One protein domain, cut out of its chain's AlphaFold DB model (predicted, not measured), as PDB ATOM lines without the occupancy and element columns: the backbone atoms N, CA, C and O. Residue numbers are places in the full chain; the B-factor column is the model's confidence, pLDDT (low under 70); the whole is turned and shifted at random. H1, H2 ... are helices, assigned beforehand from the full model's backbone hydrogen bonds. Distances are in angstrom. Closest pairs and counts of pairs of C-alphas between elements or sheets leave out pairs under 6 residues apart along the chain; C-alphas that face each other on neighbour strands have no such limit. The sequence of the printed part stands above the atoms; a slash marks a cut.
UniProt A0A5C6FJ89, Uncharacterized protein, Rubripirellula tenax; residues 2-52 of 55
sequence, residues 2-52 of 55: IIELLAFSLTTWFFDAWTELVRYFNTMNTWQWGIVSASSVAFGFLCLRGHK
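AT A GLANCE: This is residues 2 to 52 of the 55 residues of an uncharacterized protein of Rubripirellula tenax (UniProt A0A5C6FJ89). Two long helices make an open V: H1 runs down to a tight turn, and H2 runs away from it, with the space between the arms empty. The printed part has 51 residues with two named helices, H1 then H2, and no named strand; the class is all helix. The whole is extended and flat, with a radius of gyration of the C-alphas of 16.3 A and spans of 40 by 36 by 7 A.

IN THESE COORDINATES: H1 is residues 2 to 26, 36.1 A from C-alpha 2 at (182.657, 210.865, 182.036) to C-alpha 26. H2 is residues 30 to 50, 30.4 A long, and ends with C-alpha 50 at (145.525, 212.695, 174.483).

HOW THE PARTS SIT: H1 and H2 are only just apart, their closest C-alphas at 8.0 A. A tight link of 3 residues joins them. In both helices every O i to N i+4 pair is within hydrogen-bond range.

THE WHOLE: The C-alphas farthest apart, those of Ile 2 and Trp 31, are 44.3 A apart. The printed part has no cut. Residues 49 to 52 have pLDDT under 70.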
ATOM      1  N   ILE A   2     183.633 211.690 181.282       81.00
ATOM      2  CA  ILE A   2     182.657 210.865 182.036       81.00
ATOM      3  C   ILE A   2     181.316 210.700 181.293       81.00
ATOM      4  O   ILE A   2     180.806 209.590 181.205       81.00
ATOM      5  N   ILE A   3     180.772 211.778 180.716       81.44
ATOM      6  CA  ILE A   3     179.494 211.738 179.974       81.44
ATOM      7  C   ILE A   3     179.599 210.839 178.732       81.44
ATOM      8  O   ILE A   3     178.716 210.027 178.492       81.44
ATOM      9  N   GLU A   4     180.712 210.923 177.999       82.62
ATOM     10  CA  GLU A   4     180.992 210.088 176.818       82.62
ATOM     11  C   GLU A   4     181.054 208.593 177.166       82.62
ATOM     12  O   GLU A   4     180.471 207.762 176.473       82.62
ATOM     13  N   LEU A   5     181.716 208.243 178.275       82.75
ATOM     14  CA  LEU A   5     181.781 206.863 178.768       82.75
ATOM     15  C   LEU A   5     180.400 206.338 179.170       82.75
ATOM     16  O   LEU A   5     180.070 205.184 178.905       82.75
ATOM     17  N   LEU A   6     179.583 207.191 179.789       84.94
ATOM     18  CA  LEU A   6     178.233 206.839 180.212       84.94
ATOM     19  C   LEU A   6     177.296 206.679 179.007       84.94
ATOM     20  O   LEU A   6     176.536 205.718 178.959       84.94
ATOM     21  N   ALA A   7     177.403 207.551 178.002       83.19
ATOM     22  CA  ALA A   7     176.674 207.422 176.742       83.19
ATOM     23  C   ALA A   7     177.041 206.119 176.018       83.19
ATOM     24  O   ALA A   7     176.151 205.368 175.627       83.19
ATOM     25  N   PHE A   8     178.335 205.798 175.926       83.00
ATOM     26  CA  PHE A   8     178.793 204.540 175.340       83.00
ATOM     27  C   PHE A   8     178.255 203.325 176.109       83.00
ATOM     28  O   PHE A   8     177.677 202.423 175.506       83.00
ATOM     29  N   SER A   9     178.344 203.337 177.443       90.19
ATOM     30  CA  SER A   9     177.815 202.264 178.293       90.19
ATOM     31  C   SER A   9     176.297 202.097 178.182       90.19
ATOM     32  O   SER A   9     175.800 200.977 178.248       90.19
ATOM     33  N   LEU A  10     175.550 203.193 178.036       88.56
ATOM     34  CA  LEU A  10     174.107 203.139 177.816       88.56
ATOM     35  C   LEU A  10     173.782 202.574 176.439       88.56
ATOM     36  O   LEU A  10     172.860 201.777 176.325       88.56
ATOM     37  N   THR A  11     174.532 202.956 175.403       90.56
ATOM     38  CA  THR A  11     174.302 202.418 174.058       90.56
ATOM     39  C   THR A  11     174.585 200.925 173.996       90.56
ATOM     40  O   THR A  11     173.763 200.190 173.458       90.56
ATOM     41  N   THR A  12     175.681 200.444 174.589       89.69
ATOM     42  CA  THR A  12     175.983 199.007 174.619       89.69
ATOM     43  C   THR A  12     174.938 198.236 175.414       89.69
ATOM     44  O   THR A  12     174.423 197.241 174.915       89.69
ATOM     45  N   TRP A  13     174.553 198.733 176.593       91.75
ATOM     46  CA  TRP A  13     173.479 198.142 177.391       91.75
ATOM     47  C   TRP A  13     172.141 198.121 176.641       91.75
ATOM     48  O   TRP A  13     171.429 197.121 176.669       91.75
ATOM     49  N   PHE A  14     171.811 199.202 175.930       92.56
ATOM     50  CA  PHE A  14     170.590 199.295 175.139       92.56
ATOM     51  C   PHE A  14     170.581 198.278 173.999       92.56
ATOM     52  O   PHE A  14     169.577 197.600 173.804       92.56
ATOM     53  N   PHE A  15     171.686 198.147 173.260       93.06
ATOM     54  CA  PHE A  15     171.784 197.164 172.185       93.06
ATOM     55  C   PHE A  15     171.687 195.734 172.711       93.06
ATOM     56  O   PHE A  15     170.986 194.930 172.106       93.06
ATOM     57  N   ASP A  16     172.317 195.435 173.844       93.00
ATOM     58  CA  ASP A  16     172.271 194.107 174.457       93.00
ATOM     59  C   ASP A  16     170.840 193.754 174.906       93.00
ATOM     60  O   ASP A  16     170.258 192.753 174.476       93.00
ATOM     61  N   ALA A  17     170.194 194.665 175.642       91.62
ATOM     62  CA  ALA A  17     168.796 194.527 176.045       91.62
ATOM     63  C   ALA A  17     167.850 194.412 174.838       91.62
ATOM     64  O   ALA A  17     166.914 193.612 174.855       91.62
ATOM     65  N   TRP A  18     168.099 195.179 173.774       92.88
ATOM     66  CA  TRP A  18     167.331 195.108 172.536       92.88
ATOM     67  C   TRP A  18     167.477 193.749 171.850       92.88
ATOM     68  O   TRP A  18     166.475 193.152 171.454       92.88
ATOM     69  N   THR A  19     168.702 193.231 171.729       93.56
ATOM     70  CA  THR A  19     168.936 191.918 171.115       93.56
ATOM     71  C   THR A  19     168.250 190.798 171.883       93.56
ATOM     72  O   THR A  19     167.624 189.929 171.269       93.56
ATOM     73  N   GLU A  20     168.287 190.855 173.211       92.19
ATOM     74  CA  GLU A  20     167.622 189.884 174.070       92.19
ATOM     75  C   GLU A  20     166.095 189.979 173.938       92.19
ATOM     76  O   GLU A  20     165.408 188.971 173.764       92.19
ATOM     77  N   LEU A  21     165.547 191.195 173.900       89.88
ATOM     78  CA  LEU A  21     164.119 191.426 173.695       89.88
ATOM     79  C   LEU A  21     163.633 190.874 172.344       89.88
ATOM     80  O   LEU A  21     162.609 190.193 172.282       89.88
ATOM     81  N   VAL A  22     164.380 191.112 171.262       91.50
ATOM     82  CA  VAL A  22     164.079 190.565 169.929       91.50
ATOM     83  C   VAL A  22     164.123 189.037 169.944       91.50
ATOM     84  O   VAL A  22     163.278 188.384 169.328       91.50
ATOM     85  N   ARG A  23     165.075 188.445 170.670       93.19
ATOM     86  CA  ARG A  23     165.155 186.992 170.840       93.19
ATOM     87  C   ARG A  23     163.907 186.446 171.533       93.19
ATOM     88  O   ARG A  23     163.310 185.501 171.020       93.19
ATOM     89  N   TYR A  24     163.465 187.081 172.620       88.25
ATOM     90  CA  TYR A  24     162.225 186.713 173.307       88.25
ATOM     91  C   TYR A  24     161.003 186.819 172.394       88.25
ATOM     92  O   TYR A  24     160.209 185.877 172.336       88.25
ATOM     93  N   PHE A  25     160.879 187.910 171.631       87.50
ATOM     94  CA  PHE A  25     159.786 188.087 170.669       87.50
ATOM     95  C   PHE A  25     159.764 187.001 169.588       87.50
ATOM     96  O   PHE A  25     158.694 186.499 169.245       87.50
ATOM     97  N   ASN A  26     160.926 186.577 169.091       89.06
ATOM     98  CA  ASN A  26     161.011 185.497 168.103       89.06
ATOM     99  C   ASN A  26     160.596 184.130 168.667       89.06
ATOM    100  O   ASN A  26     160.122 183.280 167.919       89.06
ATOM    101  N   THR A  27     160.751 183.909 169.973       92.62
ATOM    102  CA  THR A  27     160.335 182.663 170.642       92.62
ATOM    103  C   THR A  27     158.916 182.707 171.215       92.62
ATOM    104  O   THR A  27     158.456 181.727 171.797       92.62
ATOM    105  N   MET A  28     158.220 183.840 171.090       88.75
ATOM    106  CA  MET A  28     156.919 184.046 171.725       88.75
ATOM    107  C   MET A  28     155.812 183.229 171.048       88.75
ATOM    108  O   MET A  28     155.693 183.205 169.823       88.75
ATOM    109  N   ASN A  29     154.942 182.617 171.854       89.69
ATOM    110  CA  ASN A  29     153.768 181.891 171.361       89.69
ATOM    111  C   ASN A  29     152.675 182.847 170.849       89.69
ATOM    112  O   ASN A  29     152.567 183.992 171.291       89.69
ATOM    113  N   THR A  30     151.787 182.352 169.977       90.31
ATOM    114  CA  THR A  30     150.707 183.136 169.336       90.31
ATOM    115  C   THR A  30     149.846 183.924 170.329       90.31
ATOM    116  O   THR A  30     149.498 185.076 170.075       90.31
ATOM    117  N   TRP A  31     149.535 183.346 171.493       91.56
ATOM    118  CA  TRP A  31     148.766 184.025 172.544       91.56
ATOM    119  C   TRP A  31     149.475 185.255 173.111       91.56
ATOM    120  O   TRP A  31     148.844 186.278 173.369       91.56
ATOM    121  N   GLN A  32     150.791 185.168 173.285       89.25
ATOM    122  CA  GLN A  32     151.589 186.256 173.832       89.25
ATOM    123  C   GLN A  32     151.728 187.398 172.814       89.25
ATOM    124  O   GLN A  32     151.571 188.563 173.178       89.25
ATOM    125  N   TRP A  33     151.873 187.072 171.525       90.31
ATOM    126  CA  TRP A  33     151.758 188.044 170.431       90.31
ATOM    127  C   TRP A  33     150.384 188.732 170.391       90.31
ATOM    128  O   TRP A  33     150.291 189.941 170.155       90.31
ATOM    129  N   GLY A  34     149.314 187.991 170.690       92.38
ATOM    130  CA  GLY A  34     147.966 188.540 170.849       92.38
ATOM    131  C   GLY A  34     147.885 189.618 171.936       92.38
ATOM    132  O   GLY A  34     147.343 190.695 171.705       92.38
ATOM    133  N   ILE A  35     148.492 189.380 173.102       91.94
ATOM    134  CA  ILE A  35     148.513 190.358 174.205       91.94
ATOM    135  C   ILE A  35     149.312 191.611 173.817       91.94
ATOM    136  O   ILE A  35     148.868 192.736 174.066       91.94
ATOM    137  N   VAL A  36     150.473 191.439 173.182       91.06
ATOM    138  CA  VAL A  36     151.345 192.555 172.777       91.06
ATOM    139  C   VAL A  36     150.676 193.427 171.713       91.06
ATOM    140  O   VAL A  36     150.699 194.656 171.815       91.06
ATOM    141  N   SER A  37     150.028 192.816 170.720       90.56
ATOM    142  CA  SER A  37     149.285 193.551 169.689       90.56
ATOM    143  C   SER A  37     148.091 194.314 170.272       90.56
ATOM    144  O   SER A  37     147.945 195.505 169.995       90.56
ATOM    145  N   ALA A  38     147.298 193.695 171.154       92.50
ATOM    146  CA  ALA A  38     146.187 194.363 171.836       92.50
ATOM    147  C   ALA A  38     146.663 195.566 172.673       92.50
ATOM    148  O   ALA A  38     146.066 196.643 172.620       92.50
ATOM    149  N   SER A  39     147.778 195.402 173.390       91.81
ATOM    150  CA  SER A  39     148.390 196.467 174.190       91.81
ATOM    151  C   SER A  39     148.877 197.623 173.313       91.81
ATOM    152  O   SER A  39     148.626 198.782 173.632       91.81
ATOM    153  N   SER A  40     149.503 197.316 172.173       91.31
ATOM    154  CA  SER A  40     149.983 198.316 171.208       91.31
ATOM    155  C   SER A  40     148.836 199.137 170.618       91.31
ATOM    156  O   SER A  40     148.927 200.362 170.539       91.31
ATOM    157  N   VAL A  41     147.727 198.483 170.262       92.12
ATOM    158  CA  VAL A  41     146.521 199.158 169.759       92.12
ATOM    159  C   VAL A  41     145.910 200.046 170.843       92.12
ATOM    160  O   VAL A  41     145.652 201.221 170.587       92.12
ATOM    161  N   ALA A  42     145.729 199.533 172.064       91.94
ATOM    162  CA  ALA A  42     145.192 200.314 173.178       91.94
ATOM    163  C   ALA A  42     146.051 201.554 173.479       91.94
ATOM    164  O   ALA A  42     145.517 202.648 173.660       91.94
ATOM    165  N   PHE A  43     147.377 201.404 173.472       88.88
ATOM    166  CA  PHE A  43     148.303 202.514 173.673       88.88
ATOM    167  C   PHE A  43     148.228 203.533 172.531       88.88
ATOM    168  O   PHE A  43     148.151 204.731 172.788       88.88
ATOM    169  N   GLY A  44     148.144 203.071 171.279       87.56
ATOM    170  CA  GLY A  44     147.928 203.933 170.114       87.56
ATOM    171  C   GLY A  44     146.640 204.755 170.229       87.56
ATOM    172  O   GLY A  44     146.659 205.970 170.033       87.56
ATOM    173  N   PHE A  45     145.536 204.130 170.646       87.19
ATOM    174  CA  PHE A  45     144.284 204.840 170.920       87.19
ATOM    175  C   PHE A  45     144.415 205.845 172.068       87.19
ATOM    176  O   PHE A  45     143.865 206.941 171.976       87.19
ATOM    177  N   LEU A  46     145.145 205.519 173.137       83.25
ATOM    178  CA  LEU A  46     145.390 206.447 174.244       83.25
ATOM    179  C   LEU A  46     146.233 207.655 173.813       83.25
ATOM    180  O   LEU A  46     145.884 208.784 174.161       83.25
ATOM    181  N   CYS A  47     147.281 207.451 173.012       79.88
ATOM    182  CA  CYS A  47     148.087 208.533 172.444       79.88
ATOM    183  C   CYS A  47     147.240 209.470 171.570       79.88
ATOM    184  O   CYS A  47     147.327 210.690 171.706       79.88
ATOM    185  N   LEU A  48     146.362 208.912 170.732       72.88
ATOM    186  CA  LEU A  48     145.428 209.694 169.917       72.88
ATOM    187  C   LEU A  48     144.376 210.420 170.769       72.88
ATOM    188  O   LEU A  48     144.014 211.555 170.475       72.88
ATOM    189  N   ARG A  49     143.915 209.806 171.861       62.66
ATOM    190  CA  ARG A  49     142.932 210.398 172.779       62.66
ATOM    191  C   ARG A  49     143.507 211.557 173.607       62.66
ATOM    192  O   ARG A  49     142.753 212.458 173.968       62.66
ATOM    193  N   GLY A  50     144.812 211.553 173.891       58.16
ATOM    194  CA  GLY A  50     145.525 212.695 174.483       58.16
ATOM    195  C   GLY A  50     145.676 213.867 173.509       58.16
ATOM    196  O   GLY A  50     145.614 215.024 173.916       58.16
ATOM    197  N   HIS A  51     145.764 213.572 172.212       56.97
ATOM    198  CA  HIS A  51     145.757 214.543 171.120       56.97
ATOM    199  C   HIS A  51     144.322 214.901 170.699       56.97
ATOM    200  O   HIS A  51     143.996 214.915 169.513       56.97
ATOM    201  N   LYS A  52     143.434 215.165 171.670       57.44
ATOM    202  CA  LYS A  52     142.094 215.689 171.387       57.44
ATOM    203  C   LYS A  52     142.285 217.033 170.683       57.44
ATOM    204  O   LYS A  52     142.622 218.027 171.320       57.44
TER     205      LYS A  52